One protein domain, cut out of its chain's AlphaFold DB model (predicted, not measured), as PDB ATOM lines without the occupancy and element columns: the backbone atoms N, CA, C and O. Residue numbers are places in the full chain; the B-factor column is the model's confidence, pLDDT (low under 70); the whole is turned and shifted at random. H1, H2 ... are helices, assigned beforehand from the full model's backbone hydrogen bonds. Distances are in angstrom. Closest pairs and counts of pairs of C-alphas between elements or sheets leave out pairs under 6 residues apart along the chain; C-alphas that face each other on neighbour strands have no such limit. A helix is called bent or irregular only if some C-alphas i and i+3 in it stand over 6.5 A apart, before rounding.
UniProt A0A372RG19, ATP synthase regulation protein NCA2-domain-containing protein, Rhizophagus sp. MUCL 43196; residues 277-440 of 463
ATOM      1  N   GLU A 277      61.837  76.931  43.549       67.81
ATOM      2  CA  GLU A 277      60.420  77.304  43.501       67.81
ATOM      3  C   GLU A 277      59.554  76.266  42.772       67.81
ATOM      4  O   GLU A 277      58.434  75.986  43.204       67.81
ATOM      5  N   ASP A 278      60.080  75.628  41.724       69.88
ATOM      6  CA  ASP A 278      59.349  74.598  40.979       69.88
ATOM      7  C   ASP A 278      59.279  73.280  41.753       69.88
ATOM      8  O   ASP A 278      58.298  72.545  41.646       69.88
ATOM      9  N   PHE A 279      60.267  73.005  42.612       73.88
ATOM     10  CA  PHE A 279      60.222  71.852  43.510       73.88
ATOM     11  C   PHE A 279      59.103  71.987  44.548       73.88
ATOM     12  O   PHE A 279      58.403  71.014  44.831       73.88
ATOM     13  N   ILE A 280      58.906  73.192  45.095       81.25
ATOM     14  CA  ILE A 280      57.831  73.459  46.059       81.25
ATOM     15  C   ILE A 280      56.467  73.323  45.376       81.25
ATOM     16  O   ILE A 280      55.600  72.635  45.912       81.25
ATOM     17  N   LYS A 281      56.302  73.886  44.170       81.69
ATOM     18  CA  LYS A 281      55.068  73.739  43.380       81.69
ATOM     19  C   LYS A 281      54.772  72.280  43.046       81.69
ATOM     20  O   LYS A 281      53.666  71.815  43.295       81.69
ATOM     21  N   TRP A 282      55.766  71.526  42.572       81.75
ATOM     22  CA  TRP A 282      55.598  70.103  42.273       81.75
ATOM     23  C   TRP A 282      55.246  69.293  43.522       81.75
ATOM     24  O   TRP A 282      54.415  68.391  43.465       81.75
ATOM     25  N   PHE A 283      55.841  69.619  44.672       83.88
ATOM     26  CA  PHE A 283      55.502  68.965  45.933       83.88
ATOM     27  C   PHE A 283      54.072  69.286  46.382       83.88
ATOM     28  O   PHE A 283      53.363  68.404  46.867       83.88
ATOM     29  N   GLU A 284      53.628  70.529  46.208       88.94
ATOM     30  CA  GLU A 284      52.271  70.957  46.537       88.94
ATOM     31  C   GLU A 284      51.226  70.314  45.609       88.94
ATOM     32  O   GLU A 284      50.205  69.813  46.086       88.94
ATOM     33  N   GLU A 285      51.524  70.209  44.313       89.25
ATOM     34  CA  GLU A 285      50.719  69.485  43.322       89.25
ATOM     35  C   GLU A 285      50.703  67.970  43.571       89.25
ATOM     36  O   GLU A 285      49.653  67.332  43.498       89.25
ATOM     37  N   ALA A 286      51.839  67.368  43.925       86.94
ATOM     38  CA  ALA A 286      51.905  65.952  44.274       86.94
ATOM     39  C   ALA A 286      51.105  65.665  45.551       86.94
ATOM     40  O   ALA A 286      50.348  64.694  45.608       86.94
ATOM     41  N   LYS A 287      51.220  66.534  46.564       91.44
ATOM     42  CA  LYS A 287      50.442  66.439  47.801       91.44
ATOM     43  C   LYS A 287      48.949  66.540  47.508       91.44
ATOM     44  O   LYS A 287      48.194  65.699  47.992       91.44
ATOM     45  N   SER A 288      48.518  67.532  46.730       89.81
ATOM     46  CA  SER A 288      47.102  67.696  46.394       89.81
ATOM     47  C   SER A 288      46.580  66.519  45.565       89.81
ATOM     48  O   SER A 288      45.504  66.007  45.856       89.81
ATOM     49  N   THR A 289      47.378  65.992  44.635       89.69
ATOM     50  CA  THR A 289      47.026  64.810  43.834       89.69
ATOM     51  C   THR A 289      46.841  63.565  44.700       89.69
ATOM     52  O   THR A 289      45.865  62.837  44.528       89.69
ATOM     53  N   VAL A 290      47.732  63.323  45.666       87.38
ATOM     54  CA  VAL A 290      47.604  62.190  46.599       87.38
ATOM     55  C   VAL A 290      46.378  62.352  47.496       87.38
ATOM     56  O   VAL A 290      45.653  61.381  47.713       87.38
ATOM     57  N   VAL A 291      46.124  63.565  47.998       89.81
ATOM     58  CA  VAL A 291      44.953  63.853  48.840       89.81
ATOM     59  C   VAL A 291      43.655  63.652  48.060       89.81
ATOM     60  O   VAL A 291      42.769  62.960  48.554       89.81
ATOM     61  N   ASN A 292      43.560  64.179  46.839       89.06
ATOM     62  CA  ASN A 292      42.379  64.033  45.986       89.06
ATOM     63  C   ASN A 292      42.169  62.572  45.578       89.06
ATOM     64  O   ASN A 292      41.063  62.055  45.676       89.06
ATOM     65  N   PHE A 293      43.238  61.858  45.211       87.94
ATOM     66  CA  PHE A 293      43.153  60.429  44.921       87.94
ATOM     67  C   PHE A 293      42.634  59.640  46.132       87.94
ATOM     68  O   PHE A 293      41.733  58.815  45.999       87.94
ATOM     69  N   TRP A 294      43.158  59.907  47.330       87.06
ATOM     70  CA  TRP A 294      42.712  59.218  48.539       87.06
ATOM     71  C   TRP A 294      41.267  59.570  48.920       87.06
ATOM     72  O   TRP A 294      40.496  58.681  49.280       87.06
ATOM     73  N   SER A 295      40.887  60.844  48.821       85.88
ATOM     74  CA  SER A 295      39.528  61.317  49.100       85.88
ATOM     75  C   SER A 295      38.513  60.701  48.134       85.88
ATOM     76  O   SER A 295      37.588  60.015  48.565       85.88
ATOM     77  N   ASP A 296      38.728  60.873  46.833       84.19
ATOM     78  CA  ASP A 296      37.696  60.636  45.821       84.19
ATOM     79  C   ASP A 296      37.617  59.158  45.412       84.19
ATOM     80  O   ASP A 296      36.546  58.654  45.074       84.19
ATOM     81  N   TRP A 297      38.740  58.428  45.461       82.00
ATOM     82  CA  TRP A 297      38.814  57.043  44.969       82.00
ATOM     83  C   TRP A 297      38.871  55.978  46.059       82.00
ATOM     84  O   TRP A 297      38.626  54.804  45.771       82.00
ATOM     85  N   VAL A 298      39.199  56.354  47.297       81.31
ATOM     86  CA  VAL A 298      39.280  55.413  48.422       81.31
ATOM     87  C   VAL A 298      38.246  55.774  49.477       81.31
ATOM     88  O   VAL A 298      37.384  54.960  49.795       81.31
ATOM     89  N   TRP A 299      38.290  56.996  49.998       83.88
ATOM     90  CA  TRP A 299      37.488  57.391  51.149       83.88
ATOM     91  C   TRP A 299      35.997  57.553  50.828       83.88
ATOM     92  O   TRP A 299      35.152  56.927  51.471       83.88
ATOM     93  N   GLU A 300      35.658  58.355  49.819       82.31
ATOM     94  CA  GLU A 300      34.273  58.637  49.444       82.31
ATOM     95  C   GLU A 300      33.512  57.378  48.976       82.31
ATOM     96  O   GLU A 300      32.398  57.140  49.462       82.31
ATOM     97  N   PRO A 301      34.088  56.496  48.135       80.31
ATOM     98  CA  PRO A 301      33.430  55.252  47.754       80.31
ATOM     99  C   PRO A 301      33.254  54.280  48.933       80.31
ATOM    100  O   PRO A 301      32.213  53.628  49.023       80.31
ATOM    101  N   LEU A 302      34.206  54.215  49.876       80.50
ATOM    102  CA  LEU A 302      34.083  53.385  51.084       80.50
ATOM    103  C   LEU A 302      32.952  53.861  52.002       80.50
ATOM    104  O   LEU A 302      32.200  53.037  52.525       80.50
ATOM    105  N   ILE A 303      32.783  55.177  52.174       82.62
ATOM    106  CA  ILE A 303      31.659  55.730  52.942       82.62
ATOM    107  C   ILE A 303      30.334  55.441  52.239       82.62
ATOM    108  O   ILE A 303      29.402  54.967  52.886       82.62
ATOM    109  N   ARG A 304      30.245  55.669  50.922       75.44
ATOM    110  CA  ARG A 304      29.029  55.377  50.140       75.44
ATOM    111  C   ARG A 304      28.654  53.894  50.212       75.44
ATOM    112  O   ARG A 304      27.470  53.558  50.293       75.44
ATOM    113  N   MET A 305      29.646  53.006  50.238       75.12
ATOM    114  CA  MET A 305      29.457  51.571  50.451       75.12
ATOM    115  C   MET A 305      28.994  51.253  51.883       75.12
ATOM    116  O   MET A 305      28.058  50.478  52.069       75.12
ATOM    117  N   MET A 306      29.596  51.868  52.901       75.06
ATOM    118  CA  MET A 306      29.208  51.662  54.302       75.06
ATOM    119  C   MET A 306      27.784  52.161  54.583       75.06
ATOM    120  O   MET A 306      27.002  51.478  55.242       75.06
ATOM    121  N   ASP A 307      27.419  53.324  54.045       72.56
ATOM    122  CA  ASP A 307      26.071  53.885  54.164       72.56
ATOM    123  C   ASP A 307      25.031  53.010  53.445       72.56
ATOM    124  O   ASP A 307      23.951  52.720  53.971       72.56
ATOM    125  N   THR A 308      25.419  52.473  52.285       69.88
ATOM    126  CA  THR A 308      24.663  51.468  51.532       69.88
ATOM    127  C   THR A 308      24.374  50.215  52.352       69.88
ATOM    128  O   THR A 308      23.244  49.733  52.334       69.88
ATOM    129  N   ILE A 309      25.351  49.697  53.094       70.81
ATOM    130  CA  ILE A 309      25.178  48.489  53.911       70.81
ATOM    131  C   ILE A 309      24.361  48.791  55.178       70.81
ATOM    132  O   ILE A 309      23.525  47.986  55.581       70.81
ATOM    133  N   ARG A 310      24.557  49.960  55.805       69.56
ATOM    134  CA  ARG A 310      23.995  50.266  57.132       69.56
ATOM    135  C   ARG A 310      22.549  50.778  57.116       69.56
ATOM    136  O   ARG A 310      21.811  50.496  58.061       69.56
ATOM    137  N   HIS A 311      22.126  51.527  56.093       62.25
ATOM    138  CA  HIS A 311      20.826  52.225  56.103       62.25
ATOM    139  C   HIS A 311      19.792  51.718  55.081       62.25
ATOM    140  O   HIS A 311      18.627  52.122  55.153       62.25
ATOM    141  N   LYS A 312      20.151  50.816  54.154       60.19
ATOM    142  CA  LYS A 312      19.240  50.402  53.066       60.19
ATOM    143  C   LYS A 312      18.190  49.359  53.462       60.19
ATOM    144  O   LYS A 312      17.060  49.462  52.990       60.19
ATOM    145  N   GLU A 313      18.493  48.423  54.367       58.88
ATOM    146  CA  GLU A 313      17.509  47.407  54.795       58.88
ATOM    147  C   GLU A 313      16.292  48.033  55.482       58.88
ATOM    148  O   GLU A 313      15.159  47.622  55.249       58.88
ATOM    149  N   ARG A 314      16.502  49.089  56.274       56.12
ATOM    150  CA  ARG A 314      15.415  49.733  57.017       56.12
ATOM    151  C   ARG A 314      14.454  50.491  56.098       56.12
ATOM    152  O   ARG A 314      13.251  50.409  56.299       56.12
ATOM    153  N   ARG A 315      14.957  51.192  55.074       56.16
ATOM    154  CA  ARG A 315      14.123  52.017  54.179       56.16
ATOM    155  C   ARG A 315      13.334  51.176  53.162       56.16
ATOM    156  O   ARG A 315      12.168  51.470  52.925       56.16
ATOM    157  N   LEU A 316      13.939  50.111  52.625       57.41
ATOM    158  CA  LEU A 316      13.282  49.191  51.681       57.41
ATOM    159  C   LEU A 316      12.209  48.330  52.358       57.41
ATOM    160  O   LEU A 316      11.137  48.126  51.798       57.41
ATOM    161  N   VAL A 317      12.468  47.871  53.587       58.81
ATOM    162  CA  VAL A 317      11.487  47.097  54.358       58.81
ATOM    163  C   VAL A 317      10.314  47.969  54.809       58.81
ATOM    164  O   VAL A 317       9.217  47.444  54.925       58.81
ATOM    165  N   LEU A 318      10.506  49.272  55.035       57.22
ATOM    166  CA  LEU A 318       9.413  50.184  55.398       57.22
ATOM    167  C   LEU A 318       8.527  50.529  54.190       57.22
ATOM    168  O   LEU A 318       7.328  50.290  54.247       57.22
ATOM    169  N   MET A 319       9.101  50.973  53.063       58.09
ATOM    170  CA  MET A 319       8.302  51.338  51.878       58.09
ATOM    171  C   MET A 319       7.529  50.150  51.291       58.09
ATOM    172  O   MET A 319       6.361  50.304  50.952       58.09
ATOM    173  N   GLY A 320       8.155  48.969  51.209       65.56
ATOM    174  CA  GLY A 320       7.481  47.768  50.715       65.56
ATOM    175  C   GLY A 320       6.438  47.218  51.689       65.56
ATOM    176  O   GLY A 320       5.430  46.684  51.247       65.56
ATOM    177  N   LYS A 321       6.639  47.354  53.009       66.50
ATOM    178  CA  LYS A 321       5.633  46.923  53.995       66.50
ATOM    179  C   LYS A 321       4.421  47.835  54.010       66.50
ATOM    180  O   LYS A 321       3.321  47.313  54.100       66.50
ATOM    181  N   ASP A 322       4.601  49.148  53.926       69.19
ATOM    182  CA  ASP A 322       3.481  50.087  54.016       69.19
ATOM    183  C   ASP A 322       2.574  50.001  52.776       69.19
ATOM    184  O   ASP A 322       1.351  49.968  52.919       69.19
ATOM    185  N   SER A 323       3.149  49.871  51.570       65.81
ATOM    186  CA  SER A 323       2.362  49.663  50.344       65.81
ATOM    187  C   SER A 323       1.703  48.279  50.309       65.81
ATOM    188  O   SER A 323       0.505  48.183  50.056       65.81
ATOM    189  N   LEU A 324       2.443  47.217  50.654       70.62
ATOM    190  CA  LEU A 324       1.910  45.851  50.682       70.62
ATOM    191  C   LEU A 324       0.810  45.694  51.734       70.62
ATOM    192  O   LEU A 324      -0.190  45.036  51.479       70.62
ATOM    193  N   ASN A 325       0.972  46.297  52.912       76.31
ATOM    194  CA  ASN A 325      -0.019  46.217  53.981       76.31
ATOM    195  C   ASN A 325      -1.303  46.977  53.613       76.31
ATOM    196  O   ASN A 325      -2.387  46.478  53.890       76.31
ATOM    197  N   SER A 326      -1.190  48.124  52.931       75.31
ATOM    198  CA  SER A 326      -2.343  48.847  52.372       75.31
ATOM    199  C   SER A 326      -3.101  48.004  51.337       75.31
ATOM    200  O   SER A 326      -4.332  47.952  51.342       75.31
ATOM    201  N   ASP A 327      -2.378  47.317  50.456       69.94
ATOM    202  CA  ASP A 327      -2.983  46.485  49.415       69.94
ATOM    203  C   ASP A 327      -3.571  45.171  49.974       69.94
ATOM    204  O   ASP A 327      -4.655  44.756  49.555       69.94
ATOM    205  N   LEU A 328      -2.926  44.550  50.972       73.94
ATOM    206  CA  LEU A 328      -3.470  43.407  51.718       73.94
ATOM    207  C   LEU A 328      -4.740  43.783  52.482       73.94
ATOM    208  O   LEU A 328      -5.696  43.016  52.481       73.94
ATOM    209  N   GLU A 329      -4.780  44.972  53.082       77.44
ATOM    210  CA  GLU A 329      -5.966  45.485  53.769       77.44
ATOM    211  C   GLU A 329      -7.125  45.728  52.788       77.44
ATOM    212  O   GLU A 329      -8.280  45.410  53.087       77.44
ATOM    213  N   SER A 330      -6.836  46.235  51.585       77.00
ATOM    214  CA  SER A 330      -7.841  46.366  50.523       77.00
ATOM    215  C   SER A 330      -8.375  45.002  50.069       77.00
ATOM    216  O   SER A 330      -9.584  44.843  49.882       77.00
ATOM    217  N   LEU A 331      -7.492  44.012  49.911       72.00
ATOM    218  CA  LEU A 331      -7.857  42.647  49.535       72.00
ATOM    219  C   LEU A 331      -8.690  41.964  50.630       72.00
ATOM    220  O   LEU A 331      -9.703  41.336  50.328       72.00
ATOM    221  N   GLU A 332      -8.301  42.129  51.895       76.06
ATOM    222  CA  GLU A 332      -9.015  41.610  53.063       76.06
ATOM    223  C   GLU A 332     -10.449  42.143  53.099       76.06
ATOM    224  O   GLU A 332     -11.395  41.356  53.154       76.06
ATOM    225  N   ARG A 333     -10.633  43.463  52.961       76.69
ATOM    226  CA  ARG A 333     -11.968  44.080  52.910       76.69
ATOM    227  C   ARG A 333     -12.800  43.537  51.748       76.69
ATOM    228  O   ARG A 333     -13.942  43.138  51.948       76.69
ATOM    229  N   MET A 334     -12.218  43.440  50.552       71.81
ATOM    230  CA  MET A 334     -12.933  42.961  49.365       71.81
ATOM    231  C   MET A 334     -13.381  41.498  49.487       71.81
ATOM    232  O   MET A 334     -14.483  41.145  49.057       71.81
ATOM    233  N   VAL A 335     -12.540  40.649  50.077       70.12
ATOM    234  CA  VAL A 335     -12.836  39.229  50.293       70.12
ATOM    235  C   VAL A 335     -13.861  39.041  51.411       70.12
ATOM    236  O   VAL A 335     -14.773  38.227  51.266       70.12
ATOM    237  N   LEU A 336     -13.754  39.799  52.504       72.56
ATOM    238  CA  LEU A 336     -14.721  39.744  53.602       72.56
ATOM    239  C   LEU A 336     -16.110  40.201  53.154       72.56
ATOM    240  O   LEU A 336     -17.095  39.534  53.477       72.56
ATOM    241  N   ASP A 337     -16.194  41.266  52.355       70.94
ATOM    242  CA  ASP A 337     -17.467  41.721  51.792       70.94
ATOM    243  C   ASP A 337     -18.059  40.676  50.830       70.94
ATOM    244  O   ASP A 337     -19.260  40.418  50.848       70.94
ATOM    245  N   PHE A 338     -17.226  40.006  50.026       66.75
ATOM    246  CA  PHE A 338     -17.677  38.929  49.138       66.75
ATOM    247  C   PHE A 338     -18.259  37.731  49.903       66.75
ATOM    248  O   PHE A 338     -19.292  37.181  49.518       66.75
ATOM    249  N   VAL A 339     -17.614  37.327  50.998       68.19
ATOM    250  CA  VAL A 339     -18.055  36.178  51.800       68.19
ATOM    251  C   VAL A 339     -19.322  36.498  52.597       68.19
ATOM    252  O   VAL A 339     -20.212  35.648  52.658       68.19
ATOM    253  N   ARG A 340     -19.435  37.717  53.146       68.44
ATOM    254  CA  ARG A 340     -20.635  38.200  53.857       68.44
ATOM    255  C   ARG A 340     -21.875  38.228  52.968       68.44
ATOM    256  O   ARG A 340     -22.958  37.868  53.423       68.44
ATOM    257  N   ASP A 341     -21.709  38.608  51.704       64.44
ATOM    258  CA  ASP A 341     -22.824  38.703  50.759       64.44
ATOM    259  C   ASP A 341     -23.301  37.326  50.262       64.44
ATOM    260  O   ASP A 341     -24.484  37.144  49.974       64.44
ATOM    261  N   GLN A 342     -22.407  36.335  50.164       60.22
ATOM    262  CA  GLN A 342     -22.749  35.005  49.641       60.22
ATOM    263  C   GLN A 342     -23.195  33.993  50.699       60.22
ATOM    264  O   GLN A 342     -23.939  33.059  50.382       60.22
ATOM    265  N   ARG A 343     -22.752  34.135  51.952       56.94
ATOM    266  CA  ARG A 343     -23.252  33.336  53.071       56.94
ATOM    267  C   ARG A 343     -23.498  34.238  54.271       56.94
ATOM    268  O   ARG A 343     -22.592  34.919  54.731       56.94
ATOM    269  N   GLN A 344     -24.706  34.158  54.822       52.47
ATOM    270  CA  GLN A 344     -25.033  34.686  56.147       52.47
ATOM    271  C   GLN A 344     -24.268  33.879  57.214       52.47
ATOM    272  O   GLN A 344     -24.814  32.952  57.805       52.47
ATOM    273  N   LEU A 345     -22.972  34.145  57.375       56.44
ATOM    274  CA  LEU A 345     -22.127  33.518  58.394       56.44
ATOM    275  C   LEU A 345     -22.233  34.292  59.714       56.44
ATOM    276  O   LEU A 345     -22.390  35.511  59.706       56.44
ATOM    277  N   ASN A 346     -22.118  33.577  60.837       60.19
ATOM    278  CA  ASN A 346     -22.052  34.175  62.173       60.19
ATOM    279  C   ASN A 346     -20.719  34.915  62.375       60.19
ATOM    280  O   ASN A 346     -19.672  34.480  61.893       60.19
ATOM    281  N   ASP A 347     -20.752  35.997  63.156       61.97
ATOM    282  CA  ASP A 347     -19.624  36.919  63.362       61.97
ATOM    283  C   ASP A 347     -18.339  36.250  63.895       61.97
ATOM    284  O   ASP A 347     -17.235  36.734  63.649       61.97
ATOM    285  N   GLU A 348     -18.451  35.102  64.566       62.34
ATOM    286  CA  GLU A 348     -17.317  34.358  65.130       62.34
ATOM    287  C   GLU A 348     -16.501  33.595  64.059       62.34
ATOM    288  O   GLU A 348     -15.277  33.477  64.157       62.34
ATOM    289  N   GLU A 349     -17.141  33.145  62.973       61.19
ATOM    290  CA  GLU A 349     -16.467  32.467  61.851       61.19
ATOM    291  C   GLU A 349     -15.747  33.460  60.928       61.19
ATOM    292  O   GLU A 349     -14.719  33.126  60.327       61.19
ATOM    293  N   ILE A 350     -16.249  34.697  60.863       64.25
ATOM    294  CA  ILE A 350     -15.666  35.793  60.085       64.25
ATOM    295  C   ILE A 350     -14.294  36.169  60.651       64.25
ATOM    296  O   ILE A 350     -13.350  36.311  59.883       64.25
ATOM    297  N   VAL A 351     -14.137  36.226  61.979       64.44
ATOM    298  CA  VAL A 351     -12.853  36.557  62.629       64.44
ATOM    299  C   VAL A 351     -11.779  35.493  62.360       64.44
ATOM    300  O   VAL A 351     -10.626  35.823  62.074       64.44
ATOM    301  N   ASN A 352     -12.147  34.207  62.386       68.00
ATOM    302  CA  ASN A 352     -11.228  33.112  62.051       68.00
ATOM    303  C   ASN A 352     -10.862  33.116  60.551       68.00
ATOM    304  O   ASN A 352      -9.731  32.819  60.162       68.00
ATOM    305  N   LEU A 353     -11.801  33.501  59.681       65.88
ATOM    306  CA  LEU A 353     -11.540  33.655  58.252       65.88
ATOM    307  C   LEU A 353     -10.628  34.857  57.957       65.88
ATOM    308  O   LEU A 353      -9.712  34.718  57.154       65.88
ATOM    309  N   THR A 354     -10.807  35.984  58.651       65.69
ATOM    310  CA  THR A 354      -9.925  37.156  58.570       65.69
ATOM    311  C   THR A 354      -8.473  36.797  58.880       65.69
ATOM    312  O   THR A 354      -7.569  37.182  58.142       65.69
ATOM    313  N   TYR A 355      -8.237  35.989  59.920       67.50
ATOM    314  CA  TYR A 355      -6.888  35.534  60.261       67.50
ATOM    315  C   TYR A 355      -6.258  34.682  59.146       67.50
ATOM    316  O   TYR A 355      -5.095  34.878  58.805       67.50
ATOM    317  N   ARG A 356      -7.035  33.783  58.521       67.38
ATOM    318  CA  ARG A 356      -6.561  32.942  57.404       67.38
ATOM    319  C   ARG A 356      -6.351  33.714  56.098       67.38
ATOM    320  O   ARG A 356      -5.422  33.408  55.357       67.38
ATOM    321  N   ILE A 357      -7.166  34.735  55.831       66.94
ATOM    322  CA  ILE A 357      -7.006  35.624  54.668       66.94
ATOM    323  C   ILE A 357      -5.747  36.483  54.813       66.94
ATOM    324  O   ILE A 357      -5.013  36.653  53.842       66.94
ATOM    325  N   ARG A 358      -5.452  36.967  56.027       66.75
ATOM    326  CA  ARG A 358      -4.223  37.716  56.332       66.75
ATOM    327  C   ARG A 358      -2.949  36.883  56.134       66.75
ATOM    328  O   ARG A 358      -1.900  37.446  55.838       66.75
ATOM    329  N   ASP A 359      -3.060  35.560  56.250       65.69
ATOM    330  CA  ASP A 359      -1.991  34.591  55.967       65.69
ATOM    331  C   ASP A 359      -1.937  34.165  54.477       65.69
ATOM    332  O   ASP A 359      -1.107  33.352  54.078       65.69
ATOM    333  N   GLY A 360      -2.807  34.727  53.623       63.78
ATOM    334  CA  GLY A 360      -2.795  34.539  52.167       63.78
ATOM    335  C   GLY A 360      -3.644  33.378  51.629       63.78
ATOM    336  O   GLY A 360      -3.600  33.099  50.425       63.78
ATOM    337  N   ASP A 361      -4.444  32.706  52.464       66.19
ATOM    338  CA  ASP A 361      -5.295  31.591  52.030       66.19
ATOM    339  C   ASP A 361      -6.611  32.079  51.391       66.19
ATOM    340  O   ASP A 361      -7.634  32.290  52.043       66.19
ATOM    341  N   LEU A 362      -6.583  32.249  50.066       66.81
ATOM    342  CA  LEU A 362      -7.727  32.672  49.241       66.81
ATOM    343  C   LEU A 362      -8.522  31.494  48.653       66.81
ATOM    344  O   LEU A 362      -9.355  31.684  47.759       66.81
ATOM    345  N   SER A 363      -8.279  30.269  49.128       65.56
ATOM    346  CA  SER A 363      -8.832  29.042  48.539       65.56
ATOM    347  C   SER A 363     -10.362  29.040  48.465       65.56
ATOM    348  O   SER A 363     -10.939  28.476  47.536       65.56
ATOM    349  N   MET A 364     -11.037  29.700  49.411       63.31
ATOM    350  CA  MET A 364     -12.500  29.787  49.447       63.31
ATOM    351  C   MET A 364     -13.069  30.646  48.305       63.31
ATOM    352  O   MET A 364     -14.014  30.231  47.639       63.31
ATOM    353  N   VAL A 365     -12.465  31.807  48.030       63.12
ATOM    354  CA  VAL A 365     -12.893  32.704  46.940       63.12
ATOM    355  C   VAL A 365     -12.562  32.098  45.578       63.12
ATOM    356  O   VAL A 365     -13.381  32.151  44.663       63.12
ATOM    357  N   LEU A 366     -11.394  31.455  45.455       65.25
ATOM    358  CA  LEU A 366     -10.966  30.798  44.216       65.25
ATOM    359  C   LEU A 366     -11.885  29.633  43.817       65.25
ATOM    360  O   LEU A 366     -12.155  29.455  42.633       65.25
ATOM    361  N   ARG A 367     -12.423  28.880  44.786       66.62
ATOM    362  CA  ARG A 367     -13.407  27.817  44.515       66.62
ATOM    363  C   ARG A 367     -14.737  28.361  43.999       66.62
ATOM    364  O   ARG A 367     -15.313  27.779  43.084       66.62
ATOM    365  N   VAL A 368     -15.223  29.467  44.566       61.69
ATOM    366  CA  VAL A 368     -16.452  30.118  44.084       61.69
ATOM    367  C   VAL A 368     -16.245  30.683  42.681       61.69
ATOM    368  O   VAL A 368     -17.087  30.461  41.816       61.69
ATOM    369  N   TYR A 369     -15.100  31.317  42.423       59.03
ATOM    370  CA  TYR A 369     -14.701  31.728  41.077       59.03
ATOM    371  C   TYR A 369     -14.723  30.548  40.095       59.03
ATOM    372  O   TYR A 369     -15.390  30.621  39.069       59.03
ATOM    373  N   GLU A 370     -14.066  29.431  40.420       67.56
ATOM    374  CA  GLU A 370     -13.996  28.244  39.556       67.56
ATOM    375  C   GLU A 370     -15.381  27.634  39.273       67.56
ATOM    376  O   GLU A 370     -15.634  27.096  38.193       67.56
ATOM    377  N   GLN A 371     -16.305  27.744  40.228       66.06
ATOM    378  CA  GLN A 371     -17.677  27.277  40.086       66.06
ATOM    379  C   GLN A 371     -18.549  28.242  39.267       66.06
ATOM    380  O   GLN A 371     -19.349  27.786  38.450       66.06
ATOM    381  N   GLU A 372     -18.371  29.555  39.424       61.09
ATOM    382  CA  GLU A 372     -19.087  30.585  38.658       61.09
ATOM    383  C   GLU A 372     -18.564  30.728  37.217       61.09
ATOM    384  O   GLU A 372     -19.347  31.056  36.316       61.09
ATOM    385  N   LEU A 373     -17.288  30.401  36.971       62.59
ATOM    386  CA  LEU A 373     -16.650  30.389  35.648       62.59
ATOM    387  C   LEU A 373     -17.209  29.289  34.732       62.59
ATOM    388  O   LEU A 373     -17.158  29.412  33.511       62.59
ATOM    389  N   LYS A 374     -17.787  28.224  35.307       68.31
ATOM    390  CA  LYS A 374     -18.434  27.138  34.547       68.31
ATOM    391  C   LYS A 374     -19.683  27.604  33.787       68.31
ATOM    392  O   LYS A 374     -20.080  26.936  32.835       68.31
ATOM    393  N   SER A 375     -20.290  28.741  34.149       60.81
ATOM    394  CA  SER A 375     -21.413  29.338  33.407       60.81
ATOM    395  C   SER A 375     -21.269  30.866  33.263       60.81
ATOM    396  O   SER A 375     -21.991  31.625  33.919       60.81
ATOM    397  N   PRO A 376     -20.374  31.351  32.384       55.03
ATOM    398  CA  PRO A 376     -19.903  32.739  32.400       55.03
ATOM    399  C   PRO A 376     -21.004  33.767  32.102       55.03
ATOM    400  O   PRO A 376     -21.088  34.803  32.759       55.03
ATOM    401  N   PHE A 377     -21.911  33.476  31.166       60.31
ATOM    402  CA  PHE A 377     -22.957  34.427  30.772       60.31
ATOM    403  C   PHE A 377     -24.060  34.600  31.825       60.31
ATOM    404  O   PHE A 377     -24.583  35.699  31.981       60.31
ATOM    405  N   LYS A 378     -24.389  33.550  32.590       58.50
ATOM    406  CA  LYS A 378     -25.423  33.620  33.637       58.50
ATOM    407  C   LYS A 378     -24.892  34.316  34.896       58.50
ATOM    408  O   LYS A 378     -25.573  35.170  35.451       58.50
ATOM    409  N   SER A 379     -23.657  34.010  35.286       57.28
ATOM    410  CA  SER A 379     -23.020  34.537  36.503       57.28
ATOM    411  C   SER A 379     -22.590  36.008  36.382       57.28
ATOM    412  O   SER A 379     -22.511  36.711  37.386       57.28
ATOM    413  N   THR A 380     -22.359  36.503  35.159       63.09
ATOM    414  CA  THR A 380     -22.064  37.927  34.899       63.09
ATOM    415  C   THR A 380     -23.294  38.811  35.120       63.09
ATOM    416  O   THR A 380     -23.178  39.891  35.691       63.09
ATOM    417  N   VAL A 381     -24.484  38.336  34.734       58.03
ATOM    418  CA  VAL A 381     -25.752  39.076  34.898       58.03
ATOM    419  C   VAL A 381     -26.191  39.131  36.369       58.03
ATOM    420  O   VAL A 381     -26.844  40.084  36.778       58.03
ATOM    421  N   THR A 382     -25.799  38.145  37.182       61.25
ATOM    422  CA  THR A 382     -26.046  38.121  38.638       61.25
ATOM    423  C   THR A 382     -24.984  38.896  39.444       61.25
ATOM    424  O   THR A 382     -25.185  39.138  40.626       61.25
ATOM    425  N   GLY A 383     -23.881  39.333  38.816       61.59
ATOM    426  CA  GLY A 383     -22.918  40.289  39.387       61.59
ATOM    427  C   GLY A 383     -21.707  39.706  40.134       61.59
ATOM    428  O   GLY A 383     -20.755  40.442  40.394       61.59
ATOM    429  N   ASN A 384     -21.667  38.402  40.432       66.31
ATOM    430  CA  ASN A 384     -20.590  37.813  41.248       66.31
ATOM    431  C   ASN A 384     -19.287  37.518  40.475       66.31
ATOM    432  O   ASN A 384     -18.195  37.650  41.037       66.31
ATOM    433  N   LEU A 385     -19.370  37.210  39.172       67.31
ATOM    434  CA  LEU A 385     -18.193  36.863  38.361       67.31
ATOM    435  C   LEU A 385     -17.265  38.066  38.111       67.31
ATOM    436  O   LEU A 385     -16.044  37.941  38.103       67.31
ATOM    437  N   ILE A 386     -17.838  39.262  37.940       70.25
ATOM    438  CA  ILE A 386     -17.055  40.497  37.781       70.25
ATOM    439  C   ILE A 386     -16.283  40.796  39.075       70.25
ATOM    440  O   ILE A 386     -15.123  41.196  39.023       70.25
ATOM    441  N   ARG A 387     -16.891  40.548  40.241       67.12
ATOM    442  CA  ARG A 387     -16.270  40.785  41.553       67.12
ATOM    443  C   ARG A 387     -15.113  39.824  41.828       67.12
ATOM    444  O   ARG A 387     -14.068  40.264  42.292       67.12
ATOM    445  N   THR A 388     -15.256  38.546  41.481       69.69
ATOM    446  CA  THR A 388     -14.167  37.560  41.605       69.69
ATOM    447  C   THR A 388     -13.008  37.839  40.640       69.69
ATOM    448  O   THR A 388     -11.848  37.727  41.038       69.69
ATOM    449  N   LEU A 389     -13.290  38.307  39.419       74.75
ATOM    450  CA  LEU A 389     -12.257  38.792  38.495       74.75
ATOM    451  C   LEU A 389     -11.535  40.044  39.022       74.75
ATOM    452  O   LEU A 389     -10.315  40.130  38.908       74.75
ATOM    453  N   LEU A 390     -12.248  40.991  39.639       78.31
ATOM    454  CA  LEU A 390     -11.633  42.173  40.260       78.31
ATOM    455  C   LEU A 390     -10.714  41.798  41.433       78.31
ATOM    456  O   LEU A 390      -9.609  42.336  41.524       78.31
ATOM    457  N   ILE A 391     -11.112  40.829  42.266       74.81
ATOM    458  CA  ILE A 391     -10.253  40.267  43.325       74.81
ATOM    459  C   ILE A 391      -8.976  39.671  42.718       74.81
ATOM    460  O   ILE A 391      -7.881  39.869  43.241       74.81
ATOM    461  N   GLN A 392      -9.087  38.970  41.590       75.75
ATOM    462  CA  GLN A 392      -7.934  38.373  40.922       75.75
ATOM    463  C   GLN A 392      -6.994  39.422  40.318       75.75
ATOM    464  O   GLN A 392      -5.779  39.288  40.445       75.75
ATOM    465  N   VAL A 393      -7.535  40.490  39.725       81.69
ATOM    466  CA  VAL A 393      -6.731  41.625  39.248       81.69
ATOM    467  C   VAL A 393      -5.983  42.276  40.415       81.69
ATOM    468  O   VAL A 393      -4.781  42.529  40.307       81.69
ATOM    469  N   GLN A 394      -6.642  42.473  41.560       74.81
ATOM    470  CA  GLN A 394      -5.976  42.990  42.758       74.81
ATOM    471  C   GLN A 394      -4.902  42.033  43.280       74.81
ATOM    472  O   GLN A 394      -3.799  42.480  43.570       74.81
ATOM    473  N   LYS A 395      -5.146  40.719  43.288       80.62
ATOM    474  CA  LYS A 395      -4.123  39.727  43.644       80.62
ATOM    475  C   LYS A 395      -2.901  39.806  42.726       80.62
ATOM    476  O   LYS A 395      -1.779  39.831  43.213       80.62
ATOM    477  N   THR A 396      -3.101  39.922  41.411       81.50
ATOM    478  CA  THR A 396      -1.976  40.060  40.473       81.50
ATOM    479  C   THR A 396      -1.201  41.365  40.656       81.50
ATOM    480  O   THR A 396       0.010  41.375  40.458       81.50
ATOM    481  N   LYS A 397      -1.867  42.450  41.081       83.44
ATOM    482  CA  LYS A 397      -1.201  43.705  41.455       83.44
ATOM    483  C   LYS A 397      -0.306  43.498  42.679       83.44
ATOM    484  O   LYS A 397       0.862  43.865  42.626       83.44
ATOM    485  N   VAL A 398      -0.815  42.830  43.717       81.25
ATOM    486  CA  VAL A 398      -0.044  42.498  44.927       81.25
ATOM    487  C   VAL A 398       1.150  41.594  44.613       81.25
ATOM    488  O   VAL A 398       2.267  41.877  45.042       81.25
ATOM    489  N   ASP A 399       0.943  40.539  43.821       81.56
ATOM    490  CA  ASP A 399       2.010  39.611  43.430       81.56
ATOM    491  C   ASP A 399       3.097  40.322  42.604       81.56
ATOM    492  O   ASP A 399       4.290  40.062  42.779       81.56
ATOM    493  N   MET A 400       2.707  41.263  41.736       81.75
ATOM    494  CA  MET A 400       3.646  42.083  40.971       81.75
ATOM    495  C   MET A 400       4.415  43.057  41.863       81.75
ATOM    496  O   MET A 400       5.629  43.160  41.716       81.75
ATOM    497  N   GLU A 401       3.763  43.728  42.811       81.69
ATOM    498  CA  GLU A 401       4.441  44.618  43.760       81.69
ATOM    499  C   GLU A 401       5.433  43.851  44.651       81.69
ATOM    500  O   GLU A 401       6.560  44.307  44.860       81.69
ATOM    501  N   LEU A 402       5.079  42.640  45.094       79.19
ATOM    502  CA  LEU A 402       5.973  41.770  45.860       79.19
ATOM    503  C   LEU A 402       7.153  41.264  45.012       79.19
ATOM    504  O   LEU A 402       8.293  41.237  45.485       79.19
ATOM    505  N   ALA A 403       6.915  40.922  43.741       81.44
ATOM    506  CA  ALA A 403       7.969  40.553  42.798       81.44
ATOM    507  C   ALA A 403       8.888  41.738  42.452       81.44
ATOM    508  O   ALA A 403      10.104  41.567  42.377       81.44
ATOM    509  N   MET A 404       8.338  42.946  42.298       82.44
ATOM    510  CA  MET A 404       9.107  44.174  42.076       82.44
ATOM    511  C   MET A 404       9.969  44.506  43.297       82.44
ATOM    512  O   MET A 404      11.152  44.794  43.136       82.44
ATOM    513  N   ALA A 405       9.441  44.349  44.514       77.56
ATOM    514  CA  ALA A 405      10.219  44.494  45.744       77.56
ATOM    515  C   ALA A 405      11.358  43.458  45.846       77.56
ATOM    516  O   ALA A 405      12.469  43.777  46.284       77.56
ATOM    517  N   ALA A 406      11.115  42.216  45.416       75.88
ATOM    518  CA  ALA A 406      12.145  41.180  45.353       75.88
ATOM    519  C   ALA A 406      13.214  41.477  44.282       75.88
ATOM    520  O   ALA A 406      14.401  41.235  44.512       75.88
ATOM    521  N   LEU A 407      12.817  42.034  43.136       80.31
ATOM    522  CA  LEU A 407      13.717  42.412  42.047       80.31
ATOM    523  C   LEU A 407      14.586  43.615  42.424       80.31
ATOM    524  O   LEU A 407      15.797  43.575  42.207       80.31
ATOM    525  N   ASP A 408      14.006  44.628  43.068       78.88
ATOM    526  CA  ASP A 408      14.750  45.754  43.633       78.88
ATOM    527  C   ASP A 408      15.798  45.257  44.627       78.88
ATOM    528  O   ASP A 408      16.959  45.660  44.562       78.88
ATOM    529  N   LYS A 409      15.435  44.303  45.494       73.81
ATOM    530  CA  LYS A 409      16.380  43.671  46.425       73.81
ATOM    531  C   LYS A 409      17.525  42.958  45.694       73.81
ATOM    532  O   LYS A 409      18.672  43.058  46.130       73.81
ATOM    533  N   LEU A 410      17.246  42.272  44.586       77.31
ATOM    534  CA  LEU A 410      18.251  41.551  43.797       77.31
ATOM    535  C   LEU A 410      19.197  42.517  43.067       77.31
ATOM    536  O   LEU A 410      20.417  42.406  43.210       77.31
ATOM    537  N   LEU A 411      18.663  43.505  42.344       76.00
ATOM    538  CA  LEU A 411      19.475  44.523  41.668       76.00
ATOM    539  C   LEU A 411      20.332  45.308  42.668       76.00
ATOM    540  O   LEU A 411      21.503  45.582  42.397       76.00
ATOM    541  N   LYS A 412      19.801  45.585  43.865       69.88
ATOM    542  CA  LYS A 412      20.555  46.254  44.931       69.88
ATOM    543  C   LYS A 412      21.631  45.369  45.558       69.88
ATOM    544  O   LYS A 412      22.695  45.876  45.902       69.88
ATOM    545  N   SER A 413      21.399  44.060  45.663       68.62
ATOM    546  CA  SER A 413      22.429  43.098  46.083       68.62
ATOM    547  C   SER A 413      23.585  43.028  45.077       68.62
ATOM    548  O   SER A 413      24.725  42.793  45.471       68.62
ATOM    549  N   ASN A 414      23.314  43.281  43.793       76.31
ATOM    550  CA  ASN A 414      24.338  43.335  42.748       76.31
ATOM    551  C   ASN A 414      25.064  44.688  42.670       76.31
ATOM    552  O   ASN A 414      26.225  44.726  42.269       76.31
ATOM    553  N   GLU A 415      24.444  45.786  43.113       75.12
ATOM    554  CA  GLU A 415      25.098  47.102  43.232       75.12
ATOM    555  C   GLU A 415      26.352  47.044  44.112       75.12
ATOM    556  O   GLU A 415      27.348  47.696  43.813       75.12
ATOM    557  N   LEU A 416      26.336  46.216  45.160       72.62
ATOM    558  CA  LEU A 416      27.481  46.021  46.048       72.62
ATOM    559  C   LEU A 416      28.653  45.334  45.323       72.62
ATOM    560  O   LEU A 416      29.805  45.731  45.497       72.62
ATOM    561  N   ASN A 417      28.363  44.379  44.434       75.94
ATOM    562  CA  ASN A 417      29.372  43.776  43.559       75.94
ATOM    563  C   ASN A 417      29.946  44.796  42.563       75.94
ATOM    564  O   ASN A 417      31.158  44.832  42.354       75.94
ATOM    565  N   PHE A 418      29.110  45.664  41.987       75.44
ATOM    566  CA  PHE A 418      29.579  46.733  41.097       75.44
ATOM    567  C   PHE A 418      30.399  47.801  41.834       75.44
ATOM    568  O   PHE A 418      31.379  48.300  41.282       75.44
ATOM    569  N   ALA A 419      30.069  48.103  43.093       75.25
ATOM    570  CA  ALA A 419      30.856  48.999  43.936       75.25
ATOM    571  C   ALA A 419      32.255  48.428  44.232       75.25
ATOM    572  O   ALA A 419      33.248  49.146  44.125       75.25
ATOM    573  N   PHE A 420      32.363  47.125  44.521       75.19
ATOM    574  CA  PHE A 420      33.664  46.461  44.669       75.19
ATOM    575  C   PHE A 420      34.468  46.430  43.369       75.19
ATOM    576  O   PHE A 420      35.679  46.654  43.390       75.19
ATOM    577  N   LEU A 421      33.806  46.195  42.234       81.38
ATOM    578  CA  LEU A 421      34.452  46.214  40.923       81.38
ATOM    579  C   LEU A 421      35.046  47.601  40.608       81.38
ATOM    580  O   LEU A 421      36.152  47.688  40.080       81.38
ATOM    581  N   ALA A 422      34.351  48.680  40.989       76.69
ATOM    582  CA  ALA A 422      34.817  50.056  40.816       76.69
ATOM    583  C   ALA A 422      36.014  50.423  41.721       76.69
ATOM    584  O   ALA A 422      36.839  51.249  41.339       76.69
ATOM    585  N   LEU A 423      36.145  49.782  42.889       82.12
ATOM    586  CA  LEU A 423      37.268  49.955  43.826       82.12
ATOM    587  C   LEU A 423      38.534  49.173  43.429       82.12
ATOM    588  O   LEU A 423      39.628  49.459  43.918       82.12
ATOM    589  N   GLY A 424      38.413  48.174  42.553       81.75
ATOM    590  CA  GLY A 424      39.530  47.315  42.148       81.75
ATOM    591  C   GLY A 424      40.732  48.080  41.567       81.75
ATOM    592  O   GLY A 424      41.852  47.892  42.051       81.75
ATOM    593  N   PRO A 425      40.539  48.967  40.569       83.19
ATOM    594  CA  PRO A 425      41.636  49.719  39.962       83.19
ATOM    595  C   PRO A 425      42.384  50.631  40.946       83.19
ATOM    596  O   PRO A 425      43.611  50.710  40.883       83.19
ATOM    597  N   SER A 426      41.685  51.286  41.882       84.69
ATOM    598  CA  SER A 426      42.325  52.189  42.850       84.69
ATOM    599  C   SER A 426      43.190  51.420  43.852       84.69
ATOM    600  O   SER A 426      44.339  51.796  44.087       84.69
ATOM    601  N   LEU A 427      42.707  50.283  44.362       83.62
ATOM    602  CA  LEU A 427      43.488  49.397  45.237       83.62
ATOM    603  C   LEU A 427      44.711  48.800  44.525       83.62
ATOM    604  O   LEU A 427      45.780  48.677  45.128       83.62
ATOM    605  N   PHE A 428      44.581  48.473  43.237       86.19
ATOM    606  CA  PHE A 428      45.694  47.977  42.431       86.19
ATOM    607  C   PHE A 428      46.800  49.031  42.262       86.19
ATOM    608  O   PHE A 428      47.979  48.723  42.448       86.19
ATOM    609  N   ILE A 429      46.432  50.288  41.989       86.38
ATOM    610  CA  ILE A 429      47.387  51.403  41.898       86.38
ATOM    611  C   ILE A 429      48.106  51.616  43.238       86.38
ATOM    612  O   ILE A 429      49.333  51.733  43.264       86.38
ATOM    613  N   VAL A 430      47.378  51.586  44.361       86.19
ATOM    614  CA  VAL A 430      47.972  51.696  45.707       86.19
ATOM    615  C   VAL A 430      48.967  50.559  45.976       86.19
ATOM    616  O   VAL A 430      50.046  50.794  46.531       86.19
ATOM    617  N   TYR A 431      48.655  49.334  45.550       88.44
ATOM    618  CA  TYR A 431      49.549  48.183  45.690       88.44
ATOM    619  C   TYR A 431      50.837  48.327  44.861       88.44
ATOM    620  O   TYR A 431      51.940  48.120  45.384       88.44
ATOM    621  N   LEU A 432      50.728  48.731  43.590       88.56
ATOM    622  CA  LEU A 432      51.892  48.985  42.732       88.56
ATOM    623  C   LEU A 432      52.776  50.105  43.293       88.56
ATOM    624  O   LEU A 432      53.999  49.979  43.327       88.56
ATOM    625  N   PHE A 433      52.166  51.171  43.802       86.19
ATOM    626  CA  PHE A 433      52.899  52.282  44.397       86.19
ATOM    627  C   PHE A 433      53.637  51.869  45.683       86.19
ATOM    628  O   PHE A 433      54.813  52.184  45.866       86.19
ATOM    629  N   SER A 434      52.986  51.085  46.548       85.12
ATOM    630  CA  SER A 434      53.588  50.565  47.784       85.12
ATOM    631  C   SER A 434      54.764  49.619  47.512       85.12
ATOM    632  O   SER A 434      55.804  49.698  48.171       85.12
ATOM    633  N   THR A 435      54.641  48.747  46.508       85.81
ATOM    634  CA  THR A 435      55.728  47.840  46.105       85.81
ATOM    635  C   THR A 435      56.888  48.582  45.440       85.81
ATOM    636  O   THR A 435      58.047  48.268  45.720       85.81
ATOM    637  N   TRP A 436      56.609  49.615  44.642       85.12
ATOM    638  CA  TRP A 436      57.626  50.488  44.052       85.12
ATOM    639  C   TRP A 436      58.434  51.245  45.117       85.12
ATOM    640  O   TRP A 436      59.667  51.189  45.101       85.12
ATOM    641  N   ILE A 437      57.764  51.858  46.105       83.06
ATOM    642  CA  ILE A 437      58.433  52.539  47.229       83.06
ATOM    643  C   ILE A 437      59.282  51.554  48.030       83.06
ATOM    644  O   ILE A 437      60.447  51.842  48.305       83.06
ATOM    645  N   LYS A 438      58.733  50.381  48.378       81.38
ATOM    646  CA  LYS A 438      59.488  49.348  49.100       81.38
ATOM    647  C   LYS A 438      60.738  48.940  48.329       81.38
ATOM    648  O   LYS A 438      61.809  48.922  48.921       81.38
ATOM    649  N   ASN A 439      60.640  48.695  47.023       80.44
ATOM    650  CA  ASN A 439      61.800  48.331  46.211       80.44
ATOM    651  C   ASN A 439      62.859  49.436  46.181       80.44
ATOM    652  O   ASN A 439      64.036  49.132  46.321       80.44
ATOM    653  N   ILE A 440      62.480  50.706  46.061       78.69
ATOM    654  CA  ILE A 440      63.439  51.824  46.046       78.69
ATOM    655  C   ILE A 440      64.113  52.026  47.403       78.69
ATOM    656  O   ILE A 440      65.315  52.295  47.465       78.69
TER     657      ILE A 440
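What this domain is: This is residues 277 to 440 of the 463 residues of the protein "ATP synthase regulation protein NCA2-domain-containing protein" of Rhizophagus sp. MUCL 43196 (UniProt A0A372RG19). Two long bent helices make a rod, with arms H1b and H5a side by side, opposite ways, and arms H1a and H5b splayed at one end; short H2, H3 and H4 form a head at the other. The printed part, 164 residues with five named helices and no named strand, is all helix. It is extended, radius of gyration of the C-alphas 29.8 A, spanning 95 by 33 by 28 A.

Where its parts are: H1, residues 277 to 342, begins at C-alpha 277 (60.420, 77.304, 43.501). Assigned by its hydrogen bonds as one helix, it is bent, C-alphas 310 and 313 being 7.5 A apart; arm H1a ends at 310 and is irregular, C-alphas 297 and 300 being 6.6 A apart, and H1b begins at 313. H2 is 347 to 358, H3 363 to 372, H4 376 to 381. H5, 384 to 440, likewise one helix by its hydrogen bonds, is bent, C-alphas 422 and 425 being 6.9 A apart; H5a, to 422, spans 56.7 A, and H5b begins at 425.

How they stand to each other: H1b touches H5a at a shallow tilt of 10 degrees, opposite ways; the closest C-alphas, Gly 320 and Ala 405, are 6.6 A apart. H1b and H2 form a helical hairpin. Every O i to N i+4 pair is within hydrogen-bond range in H1b, H3 and H5b.

The domain as a whole: The printed part has no cut. Residues 338 to 385 are among those under pLDDT 70.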